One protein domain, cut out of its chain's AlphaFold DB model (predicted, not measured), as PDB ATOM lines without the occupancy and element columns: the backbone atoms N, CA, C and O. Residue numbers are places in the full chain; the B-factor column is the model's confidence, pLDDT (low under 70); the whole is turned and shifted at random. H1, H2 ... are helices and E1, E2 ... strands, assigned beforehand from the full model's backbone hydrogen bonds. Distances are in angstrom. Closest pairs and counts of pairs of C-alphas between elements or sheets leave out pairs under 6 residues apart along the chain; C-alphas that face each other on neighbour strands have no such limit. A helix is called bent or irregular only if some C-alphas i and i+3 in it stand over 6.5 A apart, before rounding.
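AT A GLANCE: This is residues 3 to 207 of the 208 residues of an uncharacterized protein of Mycobacterium sp. 455mf (UniProt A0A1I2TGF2). Look first for a strand sandwich: the three-stranded sheet E3 E5 E7 packs face to face with the three-stranded sheet E6 E9 E10, and one end of the sandwich runs on into a small third sheet, E4 E11 E8. Toward the other end are the kinked helix H1, whose first residues come near the hairpin E1 and E2, and the helix H2, whose first residues graze the sheet E6 E9 E10; a long unnamed stretch, residues 32 to 55, joins these helices. The printed part has 205 residues, with three named helices and eleven named strands in the order H1 H2 E1 E2 H3 E3 E4 E5 E6 E7 E8 E9 E10 E11. The sheets E3 E5 E7, E6 E9 E10 and E1 E2 are antiparallel, while E4 E11 E8 is mixed; the class is mixed, helices and strands, with under half of the residues, 102, in named elements. The whole is compact, with a radius of gyration of the C-alphas of 18.2 A and spans of 59 by 41 by 28 A.

IN THESE COORDINATES: Find C-alpha 12 at (30.121, 110.092, 53.531); there H1 begins, residues 12 to 31, 22.0 A long. H1 is irregular, with C-alphas 24 and 27 9.5 A apart, and has a kink of 120 degrees near residue 25. Go on to C-alpha 56 at (34.599, 124.038, 39.658), where H2 starts; it covers residues 56 to 72, 23.9 A. Next come E1, residues 82 to 85, E2, residues 88 to 91, and the short H3, residues 94 to 97. Then read E3, residues 103 to 107, E4, residues 113 to 117, E5, residues 122 to 129, 22.6 A, and E6, residues 136 to 143, 21.4 A. E7 is residues 162 to 167, 16.6 A, E8 residues 173 to 175, and E9 residues 178 to 184, 20.1 A. E10 is residues 196 to 201, 17.0 A, and E11, residues 203 to 207, ends at C-alpha 207, (48.558, 91.844, 23.502).

HOW THE PARTS SIT: Start at H1: its closest C-alpha to E2 is that of Trp 12, 6.2 A from that of Val 89. E1 and E2 form a hairpin, with N 83 and O 90 2.9 A apart. H2 only grazes the sheet E6 E9 E10, with its residues 56 to 61; the closest C-alphas of H2 and E10 are those of Gly 57 and Val 196, 5.3 A. H3 only grazes the sheet E3 E5 E7; the C-alphas of Ala 94 and Ile 103 are its closest to E3, 6.0 A. In that sheet N 105 and O 127 of E3 and E5 are 2.8 A apart, and N 124 and O 165 of E5 and E7 2.8 A. In the other, twisted with C-alphas up to 4.1 A off its plane, look at N 141 and O 180 of E6 and E9, 2.9 A, and at N 181 and O 198 of the hairpin E9 and E10, 2.9 A. These two sheets make a sandwich, two sheets face to face: the parts that face each other are 9.6 A centre to centre, their best planes are 15 degrees apart, and the strands of the one stand at 23 degrees to those of the other. The closest C-alphas of E3 and E10 are those of Val 104 and Gly 200, 4.5 A. E10 runs on into E11 at 32 degrees, and E8 runs on into E9 at 8 degrees. E4 is parallel to E11, with N 114 and O 203 2.9 A apart, and E8 is antiparallel to it, with N 175 and O 204 2.8 A apart. In H2 every O i to N i+4 pair is within hydrogen-bond range, in H1 11 of 16; H3 is too short for such a pair.

THE WHOLE: The C-alphas farthest apart are those of Ala 24 and Gly 119, 60.0 A. The printed part has no cut. The links H1 to H2, E6 to E7 and E9 to E10 are long. The mean pLDDT of the printed part is 91.6; look for values under 70 at residues 154 to 160 and 186 to 191.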
ATOM      1  N   ASN A   3      32.307 115.124  46.386       96.06
ATOM      2  CA  ASN A   3      33.058 114.485  45.307       96.06
ATOM      3  C   ASN A   3      33.417 113.045  45.690       96.06
ATOM      4  O   ASN A   3      33.900 112.811  46.791       96.06
ATOM      5  N   LEU A   4      33.177 112.071  44.807       95.75
ATOM      6  CA  LEU A   4      33.256 110.643  45.154       95.75
ATOM      7  C   LEU A   4      34.677 110.074  45.211       95.75
ATOM      8  O   LEU A   4      34.883 109.048  45.860       95.75
ATOM      9  N   LEU A   5      35.648 110.725  44.563       95.19
ATOM     10  CA  LEU A   5      37.069 110.357  44.613       95.19
ATOM     11  C   LEU A   5      37.887 111.336  45.460       95.19
ATOM     12  O   LEU A   5      39.104 111.436  45.304       95.19
ATOM     13  N   ASP A   6      37.215 112.049  46.359       94.06
ATOM     14  CA  ASP A   6      37.861 112.950  47.292       94.06
ATOM     15  C   ASP A   6      38.686 112.183  48.328       94.06
ATOM     16  O   ASP A   6      38.178 111.322  49.055       94.06
ATOM     17  N   THR A   7      39.977 112.505  48.380       89.88
ATOM     18  CA  THR A   7      40.939 111.809  49.244       89.88
ATOM     19  C   THR A   7      41.112 112.436  50.627       89.88
ATOM     20  O   THR A   7      41.585 111.738  51.522       89.88
ATOM     21  N   ASP A   8      40.675 113.687  50.827       90.62
ATOM     22  CA  ASP A   8      40.835 114.410  52.102       90.62
ATOM     23  C   ASP A   8      39.484 114.793  52.744       90.62
ATOM     24  O   ASP A   8      39.378 114.885  53.970       90.62
ATOM     25  N   ALA A   9      38.426 114.963  51.946       91.88
ATOM     26  CA  ALA A   9      37.064 115.270  52.378       91.88
ATOM     27  C   ALA A   9      36.090 114.163  51.943       91.88
ATOM     28  O   ALA A   9      35.326 114.301  50.988       91.88
ATOM     29  N   PHE A  10      36.105 113.050  52.685       93.19
ATOM     30  CA  PHE A  10      35.389 111.837  52.295       93.19
ATOM     31  C   PHE A  10      33.889 112.041  51.997       93.19
ATOM     32  O   PHE A  10      33.202 112.767  52.726       93.19
ATOM     33  N   PRO A  11      33.333 111.323  51.000       94.56
ATOM     34  CA  PRO A  11      31.981 111.587  50.510       94.56
ATOM     35  C   PRO A  11      30.870 111.338  51.540       94.56
ATOM     36  O   PRO A  11      29.811 111.971  51.499       94.56
ATOM     37  N   TRP A  12      31.096 110.429  52.491       95.06
ATOM     38  CA  TRP A  12      30.121 110.092  53.531       95.06
ATOM     39  C   TRP A  12      29.891 111.237  54.534       95.06
ATOM     40  O   TRP A  12      28.853 111.265  55.191       95.06
ATOM     41  N   HIS A  13      30.790 112.230  54.618       95.06
ATOM     42  CA  HIS A  13      30.536 113.443  55.406       95.06
ATOM     43  C   HIS A  13      29.316 114.217  54.878       95.06
ATOM     44  O   HIS A  13      28.556 114.786  55.663       95.06
ATOM     45  N   GLY A  14      29.114 114.219  53.553       96.12
ATOM     46  CA  GLY A  14      27.953 114.835  52.913       96.12
ATOM     47  C   GLY A  14      26.644 114.160  53.323       96.12
ATOM     48  O   GLY A  14      25.704 114.854  53.705       96.12
ATOM     49  N   ASP A  15      26.612 112.824  53.308       97.38
ATOM     50  CA  ASP A  15      25.474 112.020  53.778       97.38
ATOM     51  C   ASP A  15      25.165 112.298  55.250       97.38
ATOM     52  O   ASP A  15      24.032 112.629  55.606       97.38
ATOM     53  N   TRP A  16      26.191 112.245  56.104       97.38
ATOM     54  CA  TRP A  16      26.025 112.508  57.529       97.38
ATOM     55  C   TRP A  16      25.398 113.886  57.771       97.38
ATOM     56  O   TRP A  16      24.419 114.008  58.509       97.38
ATOM     57  N   TYR A  17      25.903 114.928  57.105       97.94
ATOM     58  CA  TYR A  17      25.348 116.272  57.249       97.94
ATOM     59  C   TYR A  17      23.924 116.376  56.690       97.94
ATOM     60  O   TYR A  17      23.065 116.997  57.316       97.94
ATOM     61  N   ALA A  18      23.633 115.726  55.559       97.75
ATOM     62  CA  ALA A  18      22.285 115.666  55.002       97.75
ATOM     63  C   ALA A  18      21.283 115.038  55.987       97.75
ATOM     64  O   ALA A  18      20.171 115.549  56.133       97.75
ATOM     65  N   HIS A  19      21.680 114.003  56.735       97.75
ATOM     66  CA  HIS A  19      20.862 113.440  57.813       97.75
ATOM     67  C   HIS A  19      20.621 114.436  58.955       97.75
ATOM     68  O   HIS A  19      19.489 114.543  59.434       97.75
ATOM     69  N   GLN A  20      21.634 115.212  59.354       98.56
ATOM     70  CA  GLN A  20      21.460 116.262  60.364       98.56
ATOM     71  C   GLN A  20      20.471 117.342  59.902       98.56
ATOM     72  O   GLN A  20      19.582 117.728  60.661       98.56
ATOM     73  N   VAL A  21      20.579 117.792  58.648       98.56
ATOM     74  CA  VAL A  21      19.659 118.780  58.064       98.56
ATOM     75  C   VAL A  21      18.245 118.208  57.958       98.56
ATOM     76  O   VAL A  21      17.286 118.876  58.345       98.56
ATOM     77  N   ARG A  22      18.094 116.952  57.516       98.12
ATOM     78  CA  ARG A  22      16.787 116.279  57.440       98.12
ATOM     79  C   ARG A  22      16.141 116.143  58.815       98.12
ATOM     80  O   ARG A  22      14.952 116.409  58.948       98.12
ATOM     81  N   SER A  23      16.917 115.807  59.844       98.44
ATOM     82  CA  SER A  23      16.420 115.754  61.223       98.44
ATOM     83  C   SER A  23      15.959 117.118  61.742       98.44
ATOM     84  O   SER A  23      15.065 117.159  62.584       98.44
ATOM     85  N   ALA A  24      16.573 118.214  61.293       98.56
ATOM     86  CA  ALA A  24      16.233 119.563  61.739       98.56
ATOM     87  C   ALA A  24      15.027 120.155  60.992       98.56
ATOM     88  O   ALA A  24      14.220 120.857  61.595       98.56
ATOM     89  N   LEU A  25      14.915 119.890  59.687       98.31
ATOM     90  CA  LEU A  25      13.911 120.506  58.815       98.31
ATOM     91  C   LEU A  25      12.668 119.637  58.589       98.31
ATOM     92  O   LEU A  25      11.627 120.169  58.202       98.31
ATOM     93  N   GLY A  26      12.756 118.324  58.824       97.94
ATOM     94  CA  GLY A  26      11.663 117.388  58.574       97.94
ATOM     95  C   GLY A  26      11.209 117.440  57.115       97.94
ATOM     96  O   GLY A  26      12.029 117.350  56.199       97.94
ATOM     97  N   ASP A  27       9.907 117.631  56.913       97.50
ATOM     98  CA  ASP A  27       9.284 117.677  55.585       97.50
ATOM     99  C   ASP A  27       9.787 118.848  54.723       97.50
ATOM    100  O   ASP A  27       9.776 118.756  53.500       97.50
ATOM    101  N   ASN A  28      10.331 119.906  55.338       97.38
ATOM    102  CA  ASN A  28      10.887 121.055  54.617       97.38
ATOM    103  C   ASN A  28      12.304 120.802  54.066       97.38
ATOM    104  O   ASN A  28      12.906 121.706  53.485       97.38
ATOM    105  N   TYR A  29      12.886 119.612  54.268       97.94
ATOM    106  CA  TYR A  29      14.250 119.294  53.826       97.94
ATOM    107  C   TYR A  29      14.436 119.519  52.321       97.94
ATOM    108  O   TYR A  29      15.370 120.209  51.908       97.94
ATOM    109  N   ASP A  30      13.530 118.982  51.503       95.81
ATOM    110  CA  ASP A  30      13.642 119.079  50.048       95.81
ATOM    111  C   ASP A  30      13.283 120.484  49.521       95.81
ATOM    112  O   ASP A  30      13.544 120.780  48.360       95.81
ATOM    113  N   ASP A  31      12.789 121.381  50.371       96.62
ATOM    114  CA  ASP A  31      12.544 122.785  50.021       96.62
ATOM    115  C   ASP A  31      13.688 123.715  50.448       96.62
ATOM    116  O   ASP A  31      13.640 124.913  50.182       96.62
ATOM    117  N   ASN A  32      14.720 123.187  51.116       97.06
ATOM    118  CA  ASN A  32      15.794 124.004  51.693       97.06
ATOM    119  C   ASN A  32      17.199 123.417  51.507       97.06
ATOM    120  O   ASN A  32      18.190 124.091  51.789       97.06
ATOM    121  N   PHE A  33      17.322 122.160  51.071       97.75
ATOM    122  CA  PHE A  33      18.614 121.499  50.952       97.75
ATOM    123  C   PHE A  33      18.717 120.598  49.716       97.75
ATOM    124  O   PHE A  33      17.793 119.865  49.344       97.75
ATOM    125  N   ARG A  34      19.903 120.627  49.099       96.75
ATOM    126  CA  ARG A  34      20.326 119.705  48.042       96.75
ATOM    127  C   ARG A  34      21.713 119.152  48.331       96.75
ATOM    128  O   ARG A  34      22.639 119.900  48.646       96.75
ATOM    129  N   LEU A  35      21.876 117.849  48.124       97.06
ATOM    130  CA  LEU A  35      23.182 117.200  48.065       97.06
ATOM    131  C   LEU A  35      23.363 116.535  46.707       97.06
ATOM    132  O   LEU A  35      22.655 115.589  46.378       97.06
ATOM    133  N   TRP A  36      24.336 117.016  45.941       95.56
ATOM    134  CA  TRP A  36      24.782 116.372  44.709       95.56
ATOM    135  C   TRP A  36      26.118 115.681  44.924       95.56
ATOM    136  O   TRP A  36      27.016 116.276  45.530       95.56
ATOM    137  N   TYR A  37      26.225 114.459  44.411       95.88
ATOM    138  CA  TYR A  37      27.473 113.712  44.327       95.88
ATOM    139  C   TYR A  37      28.037 113.772  42.910       95.88
ATOM    140  O   TYR A  37      27.326 113.444  41.957       95.88
ATOM    141  N   SER A  38      29.310 114.144  42.793       94.38
ATOM    142  CA  SER A  38      30.049 114.154  41.527       94.38
ATOM    143  C   SER A  38      30.978 112.941  41.449       94.38
ATOM    144  O   SER A  38      31.825 112.741  42.326       94.38
ATOM    145  N   ASP A  39      30.827 112.140  40.396       94.56
ATOM    146  CA  ASP A  39      31.785 111.099  40.018       94.56
ATOM    147  C   ASP A  39      33.065 111.710  39.455       94.56
ATOM    148  O   ASP A  39      33.076 112.842  38.970       94.56
ATOM    149  N   ASP A  40      34.140 110.923  39.517       95.31
ATOM    150  CA  ASP A  40      35.450 111.262  38.962       95.31
ATOM    151  C   ASP A  40      36.002 112.612  39.446       95.31
ATOM    152  O   ASP A  40      36.828 113.217  38.781       95.31
ATOM    153  N   ALA A  41      35.577 113.106  40.605       95.25
ATOM    154  CA  ALA A  41      36.002 114.395  41.136       95.25
ATOM    155  C   ALA A  41      36.737 114.244  42.472       95.25
ATOM    156  O   ALA A  41      36.483 113.313  43.236       95.25
ATOM    157  N   ASP A  42      37.605 115.210  42.757       93.44
ATOM    158  CA  ASP A  42      38.338 115.414  44.014       93.44
ATOM    159  C   ASP A  42      38.114 116.876  44.466       93.44
ATOM    160  O   ASP A  42      37.638 117.674  43.661       93.44
ATOM    161  N   HIS A  43      38.412 117.286  45.706       92.19
ATOM    162  CA  HIS A  43      38.231 118.692  46.143       92.19
ATOM    163  C   HIS A  43      39.306 119.652  45.613       92.19
ATOM    164  O   HIS A  43      39.217 120.862  45.846       92.19
ATOM    165  N   ILE A  44      40.321 119.160  44.903       89.06
ATOM    166  CA  ILE A  44      41.361 120.005  44.311       89.06
ATOM    167  C   ILE A  44      41.011 120.343  42.860       89.06
ATOM    168  O   ILE A  44      40.856 119.447  42.031       89.06
ATOM    169  N   ALA A  45      40.957 121.644  42.567       87.81
ATOM    170  CA  ALA A  45      40.787 122.196  41.228       87.81
ATOM    171  C   ALA A  45      41.992 123.085  40.826       87.81
ATOM    172  O   ALA A  45      42.564 123.756  41.695       87.81
ATOM    173  N   PRO A  46      42.386 123.120  39.536       89.56
ATOM    174  CA  PRO A  46      41.912 122.227  38.477       89.56
ATOM    175  C   PRO A  46      42.327 120.772  38.756       89.56
ATOM    176  O   PRO A  46      43.129 120.496  39.655       89.56
ATOM    177  N   GLN A  47      41.767 119.830  38.001       90.06
ATOM    178  CA  GLN A  47      41.987 118.405  38.216       90.06
ATOM    179  C   GLN A  47      43.480 118.040  38.204       90.06
ATOM    180  O   GLN A  47      44.240 118.424  37.315       90.06
ATOM    181  N   ARG A  48      43.914 117.239  39.184       91.19
ATOM    182  CA  ARG A  48      45.332 116.853  39.329       91.19
ATOM    183  C   ARG A  48      45.777 115.759  38.360       91.19
ATOM    184  O   ARG A  48      46.974 115.562  38.162       91.19
ATOM    185  N   THR A  49      44.831 115.006  37.801       92.81
ATOM    186  CA  THR A  49      45.112 113.914  36.862       92.81
ATOM    187  C   THR A  49      44.053 113.871  35.761       92.81
ATOM    188  O   THR A  49      42.917 114.273  36.010       92.81
ATOM    189  N   PRO A  50      44.352 113.282  34.589       91.31
ATOM    190  CA  PRO A  50      43.364 113.068  33.524       91.31
ATOM    191  C   PRO A  50      42.200 112.140  33.891       91.31
ATOM    192  O   PRO A  50      41.244 111.989  33.139       91.31
ATOM    193  N   ARG A  51      42.317 111.458  35.033       92.19
ATOM    194  CA  ARG A  51      41.321 110.530  35.571       92.19
ATOM    195  C   ARG A  51      40.263 111.229  36.411       92.19
ATOM    196  O   ARG A  51      39.376 110.547  36.911       92.19
ATOM    197  N   LEU A  52      40.422 112.532  36.606       95.19
ATOM    198  CA  LEU A  52      39.528 113.366  37.375       95.19
ATOM    199  C   LEU A  52      38.924 114.447  36.472       95.19
ATOM    200  O   LEU A  52      39.552 114.874  35.502       95.19
ATOM    201  N   ILE A  53      37.723 114.897  36.804       95.19
ATOM    202  CA  ILE A  53      37.102 116.091  36.239       95.19
ATOM    203  C   ILE A  53      37.465 117.330  37.060       95.19
ATOM    204  O   ILE A  53      37.798 117.229  38.243       95.19
ATOM    205  N   ASP A  54      37.372 118.503  36.432       93.81
ATOM    206  CA  ASP A  54      37.339 119.765  37.167       93.81
ATOM    207  C   ASP A  54      35.910 119.998  37.667       93.81
ATOM    208  O   ASP A  54      34.968 120.114  36.883       93.81
ATOM    209  N   TYR A  55      35.738 120.025  38.984       93.19
ATOM    210  CA  TYR A  55      34.426 120.163  39.607       93.19
ATOM    211  C   TYR A  55      33.995 121.629  39.788       93.19
ATOM    212  O   TYR A  55      32.877 121.875  40.245       93.19
ATOM    213  N   THR A  56      34.850 122.601  39.442       94.06
ATOM    214  CA  THR A  56      34.599 124.038  39.658       94.06
ATOM    215  C   THR A  56      33.270 124.480  39.050       94.06
ATOM    216  O   THR A  56      32.461 125.105  39.740       94.06
ATOM    217  N   GLY A  57      32.971 124.044  37.823       92.38
ATOM    218  CA  GLY A  57      31.721 124.406  37.156       92.38
ATOM    219  C   GLY A  57      30.463 123.868  37.844       92.38
ATOM    220  O   GLY A  57      29.407 124.498  37.778       92.38
ATOM    221  N   VAL A  58      30.565 122.769  38.607       92.56
ATOM    222  CA  VAL A  58      29.468 122.282  39.465       92.56
ATOM    223  C   VAL A  58      29.193 123.263  40.605       92.56
ATOM    224  O   VAL A  58      28.032 123.512  40.925       92.56
ATOM    225  N   ILE A  59      30.236 123.835  41.218       93.00
ATOM    226  CA  ILE A  59      30.081 124.836  42.288       93.00
ATOM    227  C   ILE A  59      29.461 126.113  41.726       93.00
ATOM    228  O   ILE A  59      28.527 126.656  42.311       93.00
ATOM    229  N   GLU A  60      29.967 126.585  40.590       93.06
ATOM    230  CA  GLU A  60      29.493 127.818  39.962       93.06
ATOM    231  C   GLU A  60      28.035 127.677  39.521       93.06
ATOM    232  O   GLU A  60      27.233 128.585  39.742       93.06
ATOM    233  N   ARG A  61      27.644 126.501  39.008       91.31
ATOM    234  CA  ARG A  61      26.234 126.190  38.763       91.31
ATOM    235  C   ARG A  61      25.414 126.156  40.048       91.31
ATOM    236  O   ARG A  61      24.333 126.736  40.073       91.31
ATOM    237  N   ALA A  62      25.918 125.519  41.107       93.12
ATOM    238  CA  ALA A  62      25.230 125.460  42.396       93.12
ATOM    239  C   ALA A  62      24.992 126.858  42.989       93.12
ATOM    240  O   ALA A  62      23.945 127.093  43.583       93.12
ATOM    241  N   LEU A  63      25.928 127.796  42.807       94.19
ATOM    242  CA  LEU A  63      25.772 129.178  43.257       94.19
ATOM    243  C   LEU A  63      24.604 129.877  42.551       94.19
ATOM    244  O   LEU A  63      23.772 130.489  43.220       94.19
ATOM    245  N   LEU A  64      24.518 129.757  41.222       92.25
ATOM    246  CA  LEU A  64      23.400 130.315  40.451       92.25
ATOM    247  C   LEU A  64      22.069 129.658  40.830       92.25
ATOM    248  O   LEU A  64      21.058 130.338  40.962       92.25
ATOM    249  N   ASP A  65      22.089 128.345  41.048       92.69
ATOM    250  CA  ASP A  65      20.927 127.559  41.456       92.69
ATOM    251  C   ASP A  65      20.417 127.959  42.851       92.69
ATOM    252  O   ASP A  65      19.213 128.071  43.056       92.69
ATOM    253  N   VAL A  66      21.310 128.245  43.805       95.50
ATOM    254  CA  VAL A  66      20.930 128.773  45.127       95.50
ATOM    255  C   VAL A  66      20.363 130.190  45.019       95.50
ATOM    256  O   VAL A  66      19.375 130.486  45.689       95.50
ATOM    257  N   ALA A  67      20.951 131.050  44.183       95.44
ATOM    258  CA  ALA A  67      20.449 132.408  43.967       95.44
ATOM    259  C   ALA A  67      19.036 132.390  43.368       95.44
ATOM    260  O   ALA A  67      18.118 132.951  43.957       95.44
ATOM    261  N   ALA A  68      18.829 131.650  42.274       94.19
ATOM    262  CA  ALA A  68      17.519 131.512  41.636       94.19
ATOM    263  C   ALA A  68      16.470 130.896  42.579       94.19
ATOM    264  O   ALA A  68      15.301 131.286  42.566       94.19
ATOM    265  N   TRP A  69      16.880 129.965  43.445       96.31
ATOM    266  CA  TRP A  69      15.981 129.393  44.442       96.31
ATOM    267  C   TRP A  69      15.550 130.414  45.492       96.31
ATOM    268  O   TRP A  69      14.366 130.499  45.817       96.31
ATOM    269  N   ALA A  70      16.497 131.197  46.009       97.38
ATOM    270  CA  ALA A  70      16.244 132.172  47.062       97.38
ATOM    271  C   ALA A  70      15.514 133.430  46.561       97.38
ATOM    272  O   ALA A  70      14.690 133.985  47.287       97.38
ATOM    273  N   GLU A  71      15.829 133.888  45.350       97.50
ATOM    274  CA  GLU A  71      15.349 135.158  44.793       97.50
ATOM    275  C   GLU A  71      14.053 134.979  43.999       97.50
ATOM    276  O   GLU A  71      13.111 135.751  44.176       97.50
ATOM    277  N   ASP A  72      13.981 133.921  43.189       96.75
ATOM    278  CA  ASP A  72      12.901 133.714  42.221       96.75
ATOM    279  C   ASP A  72      12.031 132.486  42.538       96.75
ATOM    280  O   ASP A  72      11.058 132.206  41.833       96.75
ATOM    281  N   GLY A  73      12.358 131.728  43.590       96.06
ATOM    282  CA  GLY A  73      11.643 130.502  43.953       96.06
ATOM    283  C   GLY A  73      11.849 129.350  42.963       96.06
ATOM    284  O   GLY A  73      11.084 128.384  42.978       96.06
ATOM    285  N   VAL A  74      12.864 129.429  42.096       93.56
ATOM    286  CA  VAL A  74      13.168 128.389  41.105       93.56
ATOM    287  C   VAL A  74      14.017 127.308  41.760       93.56
ATOM    288  O   VAL A  74      15.215 127.479  41.975       93.56
ATOM    289  N   ALA A  75      13.387 126.186  42.104       93.00
ATOM    290  CA  ALA A  75      14.070 125.102  42.795       93.00
ATOM    291  C   ALA A  75      15.187 124.481  41.930       93.00
ATOM    292  O   ALA A  75      14.987 124.218  40.740       93.00
ATOM    293  N   PRO A  76      16.348 124.170  42.526       92.44
ATOM    294  CA  PRO A  76      17.430 123.492  41.832       92.44
ATOM    295  C   PRO A  76      17.131 121.992  41.677       92.44
ATOM    296  O   PRO A  76      16.296 121.451  42.421       92.44
ATOM    297  N   PRO A  77      17.848 121.286  40.780       91.31
ATOM    298  CA  PRO A  77      17.694 119.850  40.594       91.31
ATOM    299  C   PRO A  77      17.760 119.095  41.917       91.31
ATOM    300  O   PRO A  77      18.548 119.429  42.808       91.31
ATOM    301  N   GLY A  78      16.921 118.067  42.039       92.62
ATOM    302  CA  GLY A  78      16.837 117.239  43.238       92.62
ATOM    303  C   GLY A  78      18.196 116.686  43.672       92.62
ATOM    304  O   GLY A  78      19.132 116.567  42.875       92.62
ATOM    305  N   SER A  79      18.303 116.350  44.959       95.25
ATOM    306  CA  SER A  79      19.497 115.690  45.493       95.25
ATOM    307  C   SER A  79      19.806 114.414  44.710       95.25
ATOM    308  O   SER A  79      18.896 113.745  44.215       95.25
ATOM    309  N   SER A  80      21.084 114.050  44.637       95.12
ATOM    310  CA  SER A  80      21.476 112.766  44.074       95.12
ATOM    311  C   SER A  80      20.839 111.628  44.876       95.12
ATOM    312  O   SER A  80      20.784 111.687  46.105       95.12
ATOM    313  N   ARG A  81      20.384 110.576  44.193       95.19
ATOM    314  CA  ARG A  81      19.968 109.310  44.806       95.19
ATOM    315  C   ARG A  81      21.187 108.404  44.948       95.19
ATOM    316  O   ARG A  81      21.978 108.264  44.013       95.19
ATOM    317  N   TYR A  82      21.363 107.839  46.136       96.62
ATOM    318  CA  TYR A  82      22.506 107.007  46.493       96.62
ATOM    319  C   TYR A  82      22.173 106.126  47.700       96.62
ATOM    320  O   TYR A  82      21.156 106.309  48.371       96.62
ATOM    321  N   THR A  83      23.060 105.177  47.979       97.00
ATOM    322  CA  THR A  83      23.102 104.414  49.228       97.00
ATOM    323  C   THR A  83      24.472 104.569  49.874       97.00
ATOM    324  O   THR A  83      25.446 104.895  49.193       97.00
ATOM    325  N   VAL A  84      24.551 104.348  51.185       97.19
ATOM    326  CA  VAL A  84      25.824 104.275  51.905       97.19
ATOM    327  C   VAL A  84      25.958 102.887  52.511       97.19
ATOM    328  O   VAL A  84      25.113 102.468  53.301       97.19
ATOM    329  N   THR A  85      27.019 102.174  52.149       96.62
ATOM    330  CA  THR A  85      27.341 100.842  52.680       96.62
ATOM    331  C   THR A  85      28.815 100.787  53.037       96.62
ATOM    332  O   THR A  85      29.657 101.192  52.244       96.62
ATOM    333  N   ASP A  86      29.125 100.333  54.254       94.19
ATOM    334  CA  ASP A  86      30.497 100.210  54.773       94.19
ATOM    335  C   ASP A  86      31.348 101.489  54.632       94.19
ATOM    336  O   ASP A  86      32.549 101.443  54.374       94.19
ATOM    337  N   GLY A  87      30.716 102.657  54.798       90.00
ATOM    338  CA  GLY A  87      31.370 103.967  54.680       90.00
ATOM    339  C   GLY A  87      31.591 104.450  53.242       90.00
ATOM    340  O   GLY A  87      32.140 105.534  53.045       90.00
ATOM    341  N   GLN A  88      31.141 103.689  52.242       94.88
ATOM    342  CA  GLN A  88      31.211 104.049  50.832       94.88
ATOM    343  C   GLN A  88      29.861 104.571  50.336       94.88
ATOM    344  O   GLN A  88      28.820 103.946  50.546       94.88
ATOM    345  N   VAL A  89      29.885 105.706  49.639       97.12
ATOM    346  CA  VAL A  89      28.722 106.232  48.915       97.12
ATOM    347  C   VAL A  89      28.634 105.543  47.553       97.12
ATOM    348  O   VAL A  89      29.601 105.543  46.789       97.12
ATOM    349  N   HIS A  90      27.464 104.986  47.251       95.75
ATOM    350  CA  HIS A  90      27.121 104.348  45.984       95.75
ATOM    351  C   HIS A  90      25.949 105.092  45.344       95.75
ATOM    352  O   HIS A  90      24.794 104.869  45.726       95.75
ATOM    353  N   PRO A  91      26.216 105.990  44.389       94.12
ATOM    354  CA  PRO A  91      25.150 106.631  43.643       94.12
ATOM    355  C   PRO A  91      24.307 105.620  42.865       94.12
ATOM    356  O   PRO A  91      24.814 104.593  42.406       94.12
ATOM    357  N   SER A  92      23.032 105.946  42.668       92.25
ATOM    358  CA  SER A  92      22.136 105.194  41.790       92.25
ATOM    359  C   SER A  92      22.621 105.198  40.332       92.25
ATOM    360  O   SER A  92      23.533 105.947  39.947       92.25
ATOM    361  N   SER A  93      21.987 104.356  39.511       85.25
ATOM    362  CA  SER A  93      22.188 104.320  38.063       85.25
ATOM    363  C   SER A  93      21.882 105.671  37.412       85.25
ATOM    364  O   SER A  93      21.233 106.533  38.002       85.25
ATOM    365  N   ALA A  94      22.389 105.880  36.199       79.00
ATOM    366  CA  ALA A  94      22.396 107.198  35.572       79.00
ATOM    367  C   ALA A  94      21.011 107.808  35.341       79.00
ATOM    368  O   ALA A  94      20.819 109.006  35.521       79.00
ATOM    369  N   ASP A  95      20.048 106.968  34.998       79.06
ATOM    370  CA  ASP A  95      18.635 107.284  34.826       79.06
ATOM    371  C   ASP A  95      17.932 107.679  36.133       79.06
ATOM    372  O   ASP A  95      16.965 108.438  36.112       79.06
ATOM    373  N   GLU A  96      18.439 107.218  37.275       84.94
ATOM    374  CA  GLU A  96      17.839 107.475  38.582       84.94
ATOM    375  C   GLU A  96      18.627 108.467  39.438       84.94
ATOM    376  O   GLU A  96      18.081 108.995  40.405       84.94
ATOM    377  N   ARG A  97      19.902 108.721  39.131       88.38
ATOM    378  CA  ARG A  97      20.803 109.446  40.032       88.38
ATOM    379  C   ARG A  97      20.318 110.858  40.337       88.38
ATOM    380  O   ARG A  97      20.440 111.274  41.482       88.38
ATOM    381  N   GLY A  98      19.791 111.588  39.357       88.38
ATOM    382  CA  GLY A  98      19.507 113.018  39.508       88.38
ATOM    383  C   GLY A  98      20.784 113.855  39.665       88.38
ATOM    384  O   GLY A  98      21.862 113.451  39.227       88.38
ATOM    385  N   GLY A  99      20.679 115.020  40.306       90.38
ATOM    386  CA  GLY A  99      21.770 115.995  40.374       90.38
ATOM    387  C   GLY A  99      22.019 116.703  39.040       90.38
ATOM    388  O   GLY A  99      21.102 116.864  38.239       90.38
ATOM    389  N   VAL A 100      23.255 117.161  38.826       91.44
ATOM    390  CA  VAL A 100      23.615 118.042  37.694       91.44
ATOM    391  C   VAL A 100      24.677 117.466  36.761       91.44
ATOM    392  O   VAL A 100      24.891 117.999  35.677       91.44
ATOM    393  N   GLN A 101      25.353 116.390  37.166       93.00
ATOM    394  CA  GLN A 101      26.460 115.821  36.407       93.00
ATOM    395  C   GLN A 101      25.955 114.903  35.283       93.00
ATOM    396  O   GLN A 101      25.144 114.015  35.562       93.00
ATOM    397  N   PRO A 102      26.436 115.048  34.032       92.06
ATOM    398  CA  PRO A 102      26.193 114.051  33.000       92.06
ATOM    399  C   PRO A 102      26.982 112.775  33.320       92.06
ATOM    400  O   PRO A 102      28.157 112.835  33.685       92.06
ATOM    401  N   ILE A 103      26.362 111.608  33.148       92.25
ATOM    402  CA  ILE A 103      27.038 110.319  33.345       92.25
ATOM    403  C   ILE A 103      27.451 109.757  31.995       92.25
ATOM    404  O   ILE A 103      26.666 109.773  31.046       92.25
ATOM    405  N   VAL A 104      28.677 109.239  31.922       93.75
ATOM    406  CA  VAL A 104      29.251 108.709  30.688       93.75
ATOM    407  C   VAL A 104      29.712 107.270  30.905       93.75
ATOM    408  O   VAL A 104      30.651 107.012  31.652       93.75
ATOM    409  N   ASP A 105      29.060 106.322  30.237       94.38
ATOM    410  CA  ASP A 105      29.449 104.913  30.257       94.38
ATOM    411  C   ASP A 105      30.229 104.557  28.992       94.38
ATOM    412  O   ASP A 105      29.674 104.541  27.893       94.38
ATOM    413  N   LEU A 106      31.525 104.289  29.148       96.56
ATOM    414  CA  LEU A 106      32.419 103.939  28.048       96.56
ATOM    415  C   LEU A 106      32.627 102.427  27.995       96.56
ATOM    416  O   LEU A 106      33.135 101.825  28.944       96.56
ATOM    417  N   THR A 107      32.287 101.818  26.860       97.75
ATOM    418  CA  THR A 107      32.379 100.367  26.681       97.75
ATOM    419  C   THR A 107      32.938  99.975  25.316       97.75
ATOM    420  O   THR A 107      32.968 100.761  24.367       97.75
ATOM    421  N   VAL A 108      33.356  98.715  25.219       97.69
ATOM    422  CA  VAL A 108      33.574  97.998  23.959       97.69
ATOM    423  C   VAL A 108      32.675  96.775  24.001       97.69
ATOM    424  O   VAL A 108      32.830  95.929  24.879       97.69
ATOM    425  N   LYS A 109      31.724  96.674  23.063       94.75
ATOM    426  CA  LYS A 109      30.742  95.571  23.015       94.75
ATOM    427  C   LYS A 109      29.984  95.375  24.346       94.75
ATOM    428  O   LYS A 109      29.623  94.253  24.682       94.75
ATOM    429  N   GLY A 110      29.745  96.462  25.088       95.50
ATOM    430  CA  GLY A 110      29.041  96.453  26.376       95.50
ATOM    431  C   GLY A 110      29.920  96.225  27.612       95.50
ATOM    432  O   GLY A 110      29.428  96.386  28.724       95.50
ATOM    433  N   ASP A 111      31.212  95.920  27.451       97.19
ATOM    434  CA  ASP A 111      32.129  95.715  28.574       97.19
ATOM    435  C   ASP A 111      33.031  96.933  28.832       97.19
ATOM    436  O   ASP A 111      33.614  97.517  27.915       97.19
ATOM    437  N   ARG A 112      33.250  97.255  30.116       96.50
ATOM    438  CA  ARG A 112      34.241  98.259  30.577       96.50
ATOM    439  C   ARG A 112      35.684  97.746  30.561       96.50
ATOM    440  O   ARG A 112      36.617  98.429  30.995       96.50
ATOM    441  N   ARG A 113      35.891  96.522  30.077       98.06
ATOM    442  CA  ARG A 113      37.207  95.930  29.861       98.06
ATOM    443  C   ARG A 113      37.229  95.204  28.525       98.06
ATOM    444  O   ARG A 113      36.420  94.315  28.305       98.06
ATOM    445  N   ALA A 114      38.226  95.503  27.704       97.88
ATOM    446  CA  ALA A 114      38.458  94.814  26.441       97.88
ATOM    447  C   ALA A 114      39.869  94.230  26.365       97.88
ATOM    448  O   ALA A 114      40.802  94.711  27.017       97.88
ATOM    449  N   MET A 115      40.012  93.194  25.544       98.25
ATOM    450  CA  MET A 115      41.298  92.681  25.084       98.25
ATOM    451  C   MET A 115      41.394  92.924  23.578       98.25
ATOM    452  O   MET A 115      40.395  92.746  22.884       98.25
ATOM    453  N   ALA A 116      42.561  93.351  23.103       97.94
ATOM    454  CA  ALA A 116      42.820  93.651  21.697       97.94
ATOM    455  C   ALA A 116      44.239  93.215  21.309       97.94
ATOM    456  O   ALA A 116      45.111  93.107  22.175       97.94
ATOM    457  N   HIS A 117      44.483  92.995  20.023       98.44
ATOM    458  CA  HIS A 117      45.825  92.784  19.477       98.44
ATOM    459  C   HIS A 117      46.472  94.096  19.018       98.44
ATOM    460  O   HIS A 117      45.785  95.085  18.743       98.44
ATOM    461  N   VAL A 118      47.802  94.119  18.907       98.44
ATOM    462  CA  VAL A 118      48.522  95.256  18.314       98.44
ATOM    463  C   VAL A 118      47.984  95.534  16.906       98.44
ATOM    464  O   VAL A 118      47.884  94.642  16.066       98.44
ATOM    465  N   GLY A 119      47.630  96.794  16.648       97.69
ATOM    466  CA  GLY A 119      47.055  97.247  15.379       97.69
ATOM    467  C   GLY A 119      45.578  96.895  15.165       97.69
ATOM    468  O   GLY A 119      45.001  97.334  14.170       97.69
ATOM    469  N   GLU A 120      44.939  96.155  16.078       97.88
ATOM    470  CA  GLU A 120      43.500  95.898  16.016       97.88
ATOM    471  C   GLU A 120      42.717  97.207  16.199       97.88
ATOM    472  O   GLU A 120      43.019  98.019  17.078       97.88
ATOM    473  N   GLN A 121      41.695  97.409  15.363       97.50
ATOM    474  CA  GLN A 121      40.764  98.519  15.536       97.50
ATOM    475  C   GLN A 121      39.768  98.196  16.647       97.50
ATOM    476  O   GLN A 121      38.932  97.301  16.517       97.50
ATOM    477  N   VAL A 122      39.823  98.982  17.714       97.69
ATOM    478  CA  VAL A 122      38.884  98.926  18.828       97.69
ATOM    479  C   VAL A 122      37.861 100.034  18.640       97.69
ATOM    480  O   VAL A 122      38.213 101.215  18.619       97.69
ATOM    481  N   ARG A 123      36.590  99.649  18.498       97.06
ATOM    482  CA  ARG A 123      35.464 100.585  18.490       97.06
ATOM    483  C   ARG A 123      34.942 100.772  19.910       97.06
ATOM    484  O   ARG A 123      34.487  99.815  20.533       97.06
ATOM    485  N   PHE A 124      34.967 102.014  20.354       96.88
ATOM    486  CA  PHE A 124      34.419 102.495  21.605       96.88
ATOM    487  C   PHE A 124      33.006 103.026  21.408       96.88
ATOM    488  O   PHE A 124      32.741 103.746  20.442       96.88
ATOM    489  N   ASP A 125      32.140 102.709  22.361       95.81
ATOM    490  CA  ASP A 125      30.778 103.212  22.457       95.81
ATOM    491  C   ASP A 125      30.627 103.909  23.821       95.81
ATOM    492  O   ASP A 125      30.734 103.274  24.874       95.81
ATOM    493  N   ALA A 126      30.427 105.228  23.800       94.69
ATOM    494  CA  ALA A 126      30.197 106.056  24.978       94.69
ATOM    495  C   ALA A 126      28.725 106.451  25.067       94.69
ATOM    496  O   ALA A 126      28.245 107.248  24.260       94.69
ATOM    497  N   THR A 127      28.022 105.911  26.059       93.44
ATOM    498  CA  THR A 127      26.628 106.259  26.329       93.44
ATOM    499  C   THR A 127      26.566 107.413  27.322       93.44
ATOM    500  O   THR A 127      27.104 107.302  28.421       93.44
ATOM    501  N   VAL A 128      25.919 108.515  26.945       91.88
ATOM    502  CA  VAL A 128      25.776 109.718  27.774       91.88
ATOM    503  C   VAL A 128      24.338 109.845  28.267       91.88
ATOM    504  O   VAL A 128      23.399 110.006  27.479       91.88
ATOM    505  N   THR A 129      24.171 109.829  29.583       90.50
ATOM    506  CA  THR A 129      22.889 110.057  30.251       90.50
ATOM    507  C   THR A 129      22.916 111.414  30.934       90.50
ATOM    508  O   THR A 129      23.783 111.693  31.764       90.50
ATOM    509  N   LEU A 130      21.961 112.265  30.568       87.94
ATOM    510  CA  LEU A 130      21.811 113.595  31.141       87.94
ATOM    511  C   LEU A 130      20.779 113.558  32.276       87.94
ATOM    512  O   LEU A 130      19.746 112.902  32.109       87.94
ATOM    513  N   PRO A 131      21.010 114.266  33.396       82.94
ATOM    514  CA  PRO A 131      19.964 114.460  34.388       82.94
ATOM    515  C   PRO A 131      18.742 115.197  33.796       82.94
ATOM    516  O   PRO A 131      18.838 115.845  32.748       82.94
ATOM    517  N   PRO A 132      17.570 115.138  34.449       78.19
ATOM    518  CA  PRO A 132      16.439 115.981  34.072       78.19
ATOM    519  C   PRO A 132      16.841 117.462  34.066       78.19
ATOM    520  O   PRO A 132      17.522 117.918  34.980       78.19
ATOM    521  N   GLU A 133      16.437 118.205  33.030       75.12
ATOM    522  CA  GLU A 133      16.707 119.652  32.887       75.12
ATOM    523  C   GLU A 133      18.199 120.047  32.872       75.12
ATOM    524  O   GLU A 133      18.555 121.215  33.032       75.12
ATOM    525  N   ALA A 134      19.075 119.076  32.619       71.81
ATOM    526  CA  ALA A 134      20.528 119.213  32.615       71.81
ATOM    527  C   ALA A 134      21.073 120.224  31.593       71.81
ATOM    528  O   ALA A 134      22.153 120.776  31.783       71.81
ATOM    529  N   GLY A 135      20.320 120.486  30.523       83.12
ATOM    530  CA  GLY A 135      20.729 121.357  29.426       83.12
ATOM    531  C   GLY A 135      21.305 120.590  28.245       83.12
ATOM    532  O   GLY A 135      20.801 119.523  27.896       83.12
ATOM    533  N   VAL A 136      22.332 121.159  27.616       85.94
ATOM    534  CA  VAL A 136      22.909 120.692  26.351       85.94
ATOM    535  C   VAL A 136      24.392 120.387  26.482       85.94
ATOM    536  O   VAL A 136      25.138 121.062  27.195       85.94
ATOM    537  N   ILE A 137      24.832 119.355  25.769       88.19
ATOM    538  CA  ILE A 137      26.250 119.020  25.683       88.19
ATOM    539  C   ILE A 137      26.914 120.012  24.727       88.19
ATOM    540  O   ILE A 137      26.558 120.079  23.551       88.19
ATOM    541  N   THR A 138      27.886 120.768  25.228       87.25
ATOM    542  CA  THR A 138      28.588 121.804  24.456       87.25
ATOM    543  C   THR A 138      29.964 121.362  23.989       87.25
ATOM    544  O   THR A 138      30.453 121.867  22.984       87.25
ATOM    545  N   GLU A 139      30.600 120.438  24.710       89.44
ATOM    546  CA  GLU A 139      31.910 119.903  24.351       89.44
ATOM    547  C   GLU A 139      31.947 118.396  24.595       89.44
ATOM    548  O   GLU A 139      31.384 117.882  25.564       89.44
ATOM    549  N   ALA A 140      32.665 117.693  23.728       92.19
ATOM    550  CA  ALA A 140      33.050 116.312  23.934       92.19
ATOM    551  C   ALA A 140      34.474 116.114  23.410       92.19
ATOM    552  O   ALA A 140      34.851 116.693  22.390       92.19
ATOM    553  N   ALA A 141      35.271 115.314  24.113       94.81
ATOM    554  CA  ALA A 141      36.653 115.052  23.738       94.81
ATOM    555  C   ALA A 141      37.081 113.627  24.104       94.81
ATOM    556  O   ALA A 141      36.700 113.117  25.160       94.81
ATOM    557  N   TRP A 142      37.896 113.005  23.251       96.38
ATOM    558  CA  TRP A 142      38.431 111.654  23.444       96.38
ATOM    559  C   TRP A 142      39.898 111.683  23.852       96.38
ATOM    560  O   TRP A 142      40.702 112.372  23.232       96.38
ATOM    561  N   ASP A 143      40.252 110.857  24.826       96.81
ATOM    562  CA  ASP A 143      41.619 110.429  25.107       96.81
ATOM    563  C   ASP A 143      41.680 108.919  24.842       96.81
ATOM    564  O   ASP A 143      41.217 108.110  25.641       96.81
ATOM    565  N   ALA A 144      42.186 108.514  23.677       94.31
ATOM    566  CA  ALA A 144      42.150 107.111  23.257       94.31
ATOM    567  C   ALA A 144      43.166 106.215  23.994       94.31
ATOM    568  O   ALA A 144      43.076 104.985  23.919       94.31
ATOM    569  N   THR A 145      44.143 106.791  24.694       92.69
ATOM    570  CA  THR A 145      45.254 106.063  25.331       92.69
ATOM    571  C   THR A 145      45.184 106.117  26.858       92.69
ATOM    572  O   THR A 145      45.633 105.178  27.526       92.69
ATOM    573  N   GLY A 146      44.564 107.153  27.418       92.75
ATOM    574  CA  GLY A 146      44.524 107.441  28.850       92.75
ATOM    575  C   GLY A 146      45.717 108.268  29.337       92.75
ATOM    576  O   GLY A 146      46.067 108.173  30.518       92.75
ATOM    577  N   ASP A 147      46.388 108.998  28.442       93.00
ATOM    578  CA  ASP A 147      47.563 109.826  28.756       93.00
ATOM    579  C   ASP A 147      47.224 111.296  29.068       93.00
ATOM    580  O   ASP A 147      48.097 112.061  29.482       93.00
ATOM    581  N   GLY A 148      45.951 111.668  28.941       93.50
ATOM    582  CA  GLY A 148      45.411 112.988  29.224       93.50
ATOM    583  C   GLY A 148      45.326 113.941  28.046       93.50
ATOM    584  O   GLY A 148      44.859 115.068  28.233       93.50
ATOM    585  N   HIS A 149      45.707 113.520  26.840       94.31
ATOM    586  CA  HIS A 149      45.488 114.320  25.638       94.31
ATOM    587  C   HIS A 149      44.064 114.111  25.115       94.31
ATOM    588  O   HIS A 149      43.793 113.241  24.290       94.31
ATOM    589  N   PHE A 150      43.148 114.955  25.589       94.81
ATOM    590  CA  PHE A 150      41.765 114.982  25.120       94.81
ATOM    591  C   PHE A 150      41.649 115.751  23.798       94.81
ATOM    592  O   PHE A 150      41.746 116.978  23.773       94.81
ATOM    593  N   ALA A 151      41.408 115.033  22.702       94.62
ATOM    594  CA  ALA A 151      41.138 115.594  21.384       94.62
ATOM    595  C   ALA A 151      39.641 115.947  21.240       94.62
ATOM    596  O   ALA A 151      38.803 115.051  21.402       94.62
ATOM    597  N   PRO A 152      39.281 117.212  20.944       92.31
ATOM    598  CA  PRO A 152      37.891 117.621  20.739       92.31
ATOM    599  C   PRO A 152      37.198 116.871  19.594       92.31
ATOM    600  O   PRO A 152      37.840 116.442  18.635       92.31
ATOM    601  N   ILE A 153      35.875 116.749  19.686       85.38
ATOM    602  CA  ILE A 153      35.017 116.172  18.646       85.38
ATOM    603  C   ILE A 153      34.251 117.301  17.949       85.38
ATOM    604  O   ILE A 153      33.543 118.060  18.601       85.38
ATOM    605  N   ASP A 154      34.311 117.350  16.618       69.00
ATOM    606  CA  ASP A 154      33.633 118.379  15.807       69.00
ATOM    607  C   ASP A 154      32.124 118.122  15.590       69.00
ATOM    608  O   ASP A 154      31.443 118.862  14.879       69.00
ATOM    609  N   THR A 155      31.572 117.046  16.154       62.16
ATOM    610  CA  THR A 155      30.169 116.659  15.940       62.16
ATOM    611  C   THR A 155      29.275 117.360  16.952       62.16
ATOM    612  O   THR A 155      29.523 117.278  18.150       62.16
ATOM    613  N   ALA A 156      28.201 117.998  16.479       58.56
ATOM    614  CA  ALA A 156      27.164 118.555  17.341       58.56
ATOM    615  C   ALA A 156      26.564 117.446  18.225       58.56
ATOM    616  O   ALA A 156      25.818 116.587  17.753       58.56
ATOM    617  N   VAL A 157      26.911 117.471  19.512       60.91
ATOM    618  CA  VAL A 157      26.543 116.445  20.502       60.91
ATOM    619  C   VAL A 157      25.109 116.619  21.012       60.91
ATOM    620  O   VAL A 157      24.588 115.758  21.711       60.91
ATOM    621  N   ASP A 158      24.448 117.701  20.595       55.12
ATOM    622  CA  ASP A 158      23.213 118.275  21.145       55.12
ATOM    623  C   ASP A 158      22.024 117.294  21.279       55.12
ATOM    624  O   ASP A 158      21.030 117.593  21.931       55.12
ATOM    625  N   ARG A 159      22.100 116.091  20.682       51.47
ATOM    626  CA  ARG A 159      21.086 115.024  20.821       51.47
ATOM    627  C   ARG A 159      21.635 113.595  20.883       51.47
ATOM    628  O   ARG A 159      20.849 112.648  20.839       51.47
ATOM    629  N   GLN A 160      22.952 113.402  20.907       59.44
ATOM    630  CA  GLN A 160      23.531 112.060  20.862       59.44
ATOM    631  C   GLN A 160      23.824 111.553  22.272       59.44
ATOM    632  O   GLN A 160      24.818 111.909  22.891       59.44
ATOM    633  N   HIS A 161      22.978 110.634  22.733       77.56
ATOM    634  CA  HIS A 161      23.250 109.791  23.900       77.56
ATOM    635  C   HIS A 161      24.308 108.720  23.624       77.56
ATOM    636  O   HIS A 161      24.631 107.963  24.526       77.56
ATOM    637  N   LEU A 162      24.816 108.614  22.393       88.12
ATOM    638  CA  LEU A 162      25.824 107.639  22.005       88.12
ATOM    639  C   LEU A 162      26.880 108.306  21.127       88.12
ATOM    640  O   LEU A 162      26.579 108.743  20.017       88.12
ATOM    641  N   LEU A 163      28.115 108.332  21.614       90.88
ATOM    642  CA  LEU A 163      29.289 108.783  20.880       90.88
ATOM    643  C   LEU A 163      30.169 107.582  20.566       90.88
ATOM    644  O   LEU A 163      30.406 106.735  21.426       90.88
ATOM    645  N   THR A 164      30.678 107.514  19.343       92.44
ATOM    646  CA  THR A 164      31.541 106.410  18.914       92.44
ATOM    647  C   THR A 164      32.910 106.911  18.511       92.44
ATOM    648  O   THR A 164      33.025 107.949  17.858       92.44
ATOM    649  N   HIS A 165      33.940 106.137  18.829       93.19
ATOM    650  CA  HIS A 165      35.305 106.413  18.403       93.19
ATOM    651  C   HIS A 165      36.026 105.112  18.087       93.19
ATOM    652  O   HIS A 165      35.747 104.085  18.698       93.19
ATOM    653  N   THR A 166      36.959 105.146  17.144       95.19
ATOM    654  CA  THR A 166      37.783 103.985  16.813       95.19
ATOM    655  C   THR A 166      39.239 104.359  16.988       95.19
ATOM    656  O   THR A 166      39.692 105.342  16.405       95.19
ATOM    657  N   ALA A 167      39.976 103.549  17.741       95.38
ATOM    658  CA  ALA A 167      41.420 103.682  17.872       95.38
ATOM    659  C   ALA A 167      42.110 102.326  17.705       95.38
ATOM    660  O   ALA A 167      41.480 101.271  17.762       95.38
ATOM    661  N   SER A 168      43.420 102.364  17.492       96.69
ATOM    662  CA  SER A 168      44.280 101.182  17.485       96.69
ATOM    663  C   SER A 168      45.548 101.486  18.272       96.69
ATOM    664  O   SER A 168      45.939 102.648  18.399       96.69
ATOM    665  N   TYR A 169      46.181 100.443  18.797       97.69
ATOM    666  CA  TYR A 169      47.350 100.568  19.660       97.69
ATOM    667  C   TYR A 169      48.553  99.904  19.003       97.69
ATOM    668  O   TYR A 169      48.475  98.761  18.556       97.69
ATOM    669  N   SER A 170      49.670 100.626  18.929       97.12
ATOM    670  CA  SER A 170      50.891 100.165  18.259       97.12
ATOM    671  C   SER A 170      51.826  99.365  19.165       97.12
ATOM    672  O   SER A 170      52.762  98.740  18.670       97.12
ATOM    673  N   THR A 171      51.590  99.368  20.478       97.69
ATOM    674  CA  THR A 171      52.411  98.655  21.457       97.69
ATOM    675  C   THR A 171      51.543  97.822  22.406       97.69
ATOM    676  O   THR A 171      50.434  98.230  22.753       97.69
ATOM    677  N   PRO A 172      52.011  96.635  22.839       98.31
ATOM    678  CA  PRO A 172      51.348  95.896  23.906       98.31
ATOM    679  C   PRO A 172      51.351  96.698  25.211       98.31
ATOM    680  O   PRO A 172      52.328  97.380  25.531       98.31
ATOM    681  N   GLY A 173      50.284  96.585  25.997       98.00
ATOM    682  CA  GLY A 173      50.152  97.355  27.230       98.00
ATOM    683  C   GLY A 173      48.744  97.360  27.811       98.00
ATOM    684  O   GLY A 173      47.833  96.703  27.315       98.00
ATOM    685  N   THR A 174      48.562  98.100  28.903       98.12
ATOM    686  CA  THR A 174      47.231  98.432  29.424       98.12
ATOM    687  C   THR A 174      46.986  99.920  29.218       98.12
ATOM    688  O   THR A 174      47.747 100.737  29.730       98.12
ATOM    689  N   TYR A 175      45.906 100.239  28.519       97.75
ATOM    690  CA  TYR A 175      45.451 101.595  28.233       97.75
ATOM    691  C   TYR A 175      44.162 101.885  28.995       97.75
ATOM    692  O   TYR A 175      43.395 100.966  29.315       97.75
ATOM    693  N   TYR A 176      43.930 103.166  29.269       97.38
ATOM    694  CA  TYR A 176      42.724 103.641  29.943       97.38
ATOM    695  C   TYR A 176      42.029 104.712  29.103       97.38
ATOM    696  O   TYR A 176      42.001 105.867  29.529       97.38
ATOM    697  N   PRO A 177      41.509 104.356  27.913       97.62
ATOM    698  CA  PRO A 177      40.787 105.306  27.088       97.62
ATOM    699  C   PRO A 177      39.657 105.967  27.875       97.62
ATOM    700  O   PRO A 177      39.006 105.337  28.721       97.62
ATOM    701  N   ALA A 178      39.442 107.238  27.571       97.62
ATOM    702  CA  ALA A 178      38.496 108.102  28.232       97.62
ATOM    703  C   ALA A 178      37.740 108.978  27.229       97.62
ATOM    704  O   ALA A 178      38.244 109.336  26.164       97.62
ATOM    705  N   VAL A 179      36.536 109.374  27.616       96.38
ATOM    706  CA  VAL A 179      35.766 110.432  26.969       96.38
ATOM    707  C   VAL A 179      35.323 111.419  28.032       96.38
ATOM    708  O   VAL A 179      34.810 111.023  29.078       96.38
ATOM    709  N   ARG A 180      35.526 112.706  27.770       95.50
ATOM    710  CA  ARG A 180      35.028 113.786  28.617       95.50
ATOM    711  C   ARG A 180      33.909 114.513  27.897       95.50
ATOM    712  O   ARG A 180      34.040 114.823  26.714       95.50
ATOM    713  N   ILE A 181      32.844 114.794  28.630       93.50
ATOM    714  CA  ILE A 181      31.663 115.524  28.179       93.50
ATOM    715  C   ILE A 181      31.515 116.764  29.041       93.50
ATOM    716  O   ILE A 181      31.636 116.657  30.256       93.50
ATOM    717  N   ARG A 182      31.209 117.905  28.423       92.00
ATOM    718  CA  ARG A 182      30.819 119.124  29.131       92.00
ATOM    719  C   ARG A 182      29.377 119.481  28.824       92.00
ATOM    720  O   ARG A 182      28.991 119.620  27.662       92.00
ATOM    721  N   LEU A 183      28.609 119.662  29.884       90.19
ATOM    722  CA  LEU A 183      27.203 120.027  29.868       90.19
ATOM    723  C   LEU A 183      27.035 121.474  30.343       90.19
ATOM    724  O   LEU A 183      27.592 121.857  31.370       90.19
ATOM    725  N   HIS A 184      26.222 122.255  29.634       88.25
ATOM    726  CA  HIS A 184      25.760 123.564  30.095       88.25
ATOM    727  C   HIS A 184      24.239 123.590  30.178       88.25
ATOM    728  O   HIS A 184      23.554 123.139  29.260       88.25
ATOM    729  N   ARG A 185      23.703 124.186  31.248       82.25
ATOM    730  CA  ARG A 185      22.266 124.463  31.342       82.25
ATOM    731  C   ARG A 185      21.859 125.563  30.359       82.25
ATOM    732  O   ARG A 185      22.591 126.525  30.147       82.25
ATOM    733  N   ASN A 186      20.663 125.420  29.787       69.31
ATOM    734  CA  ASN A 186      20.133 126.300  28.734       69.31
ATOM    735  C   ASN A 186      19.887 127.753  29.180       69.31
ATOM    736  O   ASN A 186      19.708 128.627  28.338       69.31
ATOM    737  N   ASP A 187      19.834 128.001  30.488       62.06
ATOM    738  CA  ASP A 187      19.590 129.308  31.106       62.06
ATOM    739  C   ASP A 187      20.867 130.152  31.258       62.06
ATOM    740  O   ASP A 187      20.783 131.365  31.445       62.06
ATOM    741  N   ALA A 188      22.049 129.539  31.146       55.94
ATOM    742  CA  ALA A 188      23.323 130.237  31.210       55.94
ATOM    743  C   ALA A 188      23.820 130.534  29.781       55.94
ATOM    744  O   ALA A 188      24.053 129.596  29.015       55.94
ATOM    745  N   PRO A 189      24.019 131.806  29.383       52.75
ATOM    746  CA  PRO A 189      24.588 132.141  28.079       52.75
ATOM    747  C   PRO A 189      26.034 131.645  28.002       52.75
ATOM    748  O   PRO A 189      26.918 132.386  28.408       52.75
ATOM    749  N   GLN A 190      26.250 130.396  27.552       62.00
ATOM    750  CA  GLN A 190      27.540 129.694  27.373       62.00
ATOM    751  C   GLN A 190      28.693 130.279  28.206       62.00
ATOM    752  O   GLN A 190      29.753 130.637  27.691       62.00
ATOM    753  N   SER A 191      28.445 130.448  29.504       69.00
ATOM    754  CA  SER A 191      29.420 131.024  30.412       69.00
ATOM    755  C   SER A 191      30.493 129.962  30.583       69.00
ATOM    756  O   SER A 191      30.173 128.837  30.960       69.00
ATOM    757  N   ALA A 192      31.749 130.319  30.312       75.00
ATOM    758  CA  ALA A 192      32.887 129.397  30.368       75.00
ATOM    759  C   ALA A 192      33.100 128.747  31.754       75.00
ATOM    760  O   ALA A 192      33.924 127.849  31.887       75.00
ATOM    761  N   PHE A 193      32.381 129.227  32.767       85.75
ATOM    762  CA  PHE A 193      32.500 128.846  34.166       85.75
ATOM    763  C   PHE A 193      31.558 127.680  34.506       85.75
ATOM    764  O   PHE A 193      31.966 126.622  34.963       85.75
ATOM    765  N   THR A 194      30.282 127.782  34.137       90.31
ATOM    766  CA  THR A 194      29.218 126.874  34.617       90.31
ATOM    767  C   THR A 194      29.175 125.488  33.956       90.31
ATOM    768  O   THR A 194      28.175 124.781  34.083       90.31
ATOM    769  N   GLY A 195      30.210 125.116  33.205       91.38
ATOM    770  CA  GLY A 195      30.287 123.835  32.514       91.38
ATOM    771  C   GLY A 195      30.441 122.680  33.499       91.38
ATOM    772  O   GLY A 195      31.404 122.629  34.259       91.38
ATOM    773  N   VAL A 196      29.507 121.732  33.472       93.12
ATOM    774  CA  VAL A 196      29.563 120.535  34.314       93.12
ATOM    775  C   VAL A 196      30.137 119.373  33.516       93.12
ATOM    776  O   VAL A 196      29.563 118.948  32.511       93.12
ATOM    777  N   ASP A 197      31.264 118.847  33.986       94.31
ATOM    778  CA  ASP A 197      31.976 117.772  33.310       94.31
ATOM    779  C   ASP A 197      31.493 116.380  33.760       94.31
ATOM    780  O   ASP A 197      31.213 116.127  34.934       94.31
ATOM    781  N   GLY A 198      31.438 115.455  32.807       94.81
ATOM    782  CA  GLY A 198      31.310 114.016  33.019       94.81
ATOM    783  C   GLY A 198      32.459 113.285  32.336       94.81
ATOM    784  O   GLY A 198      32.969 113.732  31.304       94.81
ATOM    785  N   LEU A 199      32.875 112.158  32.906       96.56
ATOM    786  CA  LEU A 199      34.004 111.373  32.420       96.56
ATOM    787  C   LEU A 199      33.599 109.902  32.317       96.56
ATOM    788  O   LEU A 199      33.044 109.329  33.244       96.56
ATOM    789  N   GLY A 200      33.866 109.290  31.167       96.12
ATOM    790  CA  GLY A 200      33.690 107.858  30.948       96.12
ATOM    791  C   GLY A 200      35.044 107.231  30.680       96.12
ATOM    792  O   GLY A 200      35.803 107.751  29.866       96.12
ATOM    793  N   ARG A 201      35.375 106.133  31.366       96.62
ATOM    794  CA  ARG A 201      36.676 105.455  31.246       96.62
ATOM    795  C   ARG A 201      36.517 103.949  31.220       96.62
ATOM    796  O   ARG A 201      35.653 103.394  31.892       96.62
ATOM    797  N   MET A 202      37.413 103.284  30.503       97.69
ATOM    798  CA  MET A 202      37.459 101.826  30.460       97.69
ATOM    799  C   MET A 202      38.896 101.309  30.422       97.69
ATOM    800  O   MET A 202      39.836 102.081  30.262       97.69
ATOM    801  N   ARG A 203      39.084  99.994  30.566       98.25
ATOM    802  CA  ARG A 203      40.405  99.354  30.471       98.25
ATOM    803  C   ARG A 203      40.541  98.578  29.165       98.25
ATOM    804  O   ARG A 203      39.762  97.663  28.912       98.25
ATOM    805  N   VAL A 204      41.597  98.834  28.402       98.44
ATOM    806  CA  VAL A 204      41.966  98.012  27.238       98.44
ATOM    807  C   VAL A 204      43.303  97.336  27.514       98.44
ATOM    808  O   VAL A 204      44.269  97.993  27.895       98.44
ATOM    809  N   VAL A 205      43.362  96.014  27.358       98.56
ATOM    810  CA  VAL A 205      44.609  95.243  27.431       98.56
ATOM    811  C   VAL A 205      45.005  94.836  26.021       98.56
ATOM    812  O   VAL A 205      44.296  94.067  25.378       98.56
ATOM    813  N   VAL A 206      46.137  95.352  25.557       98.50
ATOM    814  CA  VAL A 206      46.679  95.091  24.226       98.50
ATOM    815  C   VAL A 206      47.773  94.043  24.337       98.50
ATOM    816  O   VAL A 206      48.746  94.225  25.074       98.50
ATOM    817  N   VAL A 207      47.598  92.946  23.615       98.00
ATOM    818  CA  VAL A 207      48.558  91.844  23.502       98.00
ATOM    819  C   VAL A 207      49.204  91.857  22.110       98.00
ATOM    820  O   VAL A 207      48.675  92.523  21.220       98.00
TER     821      VAL A 207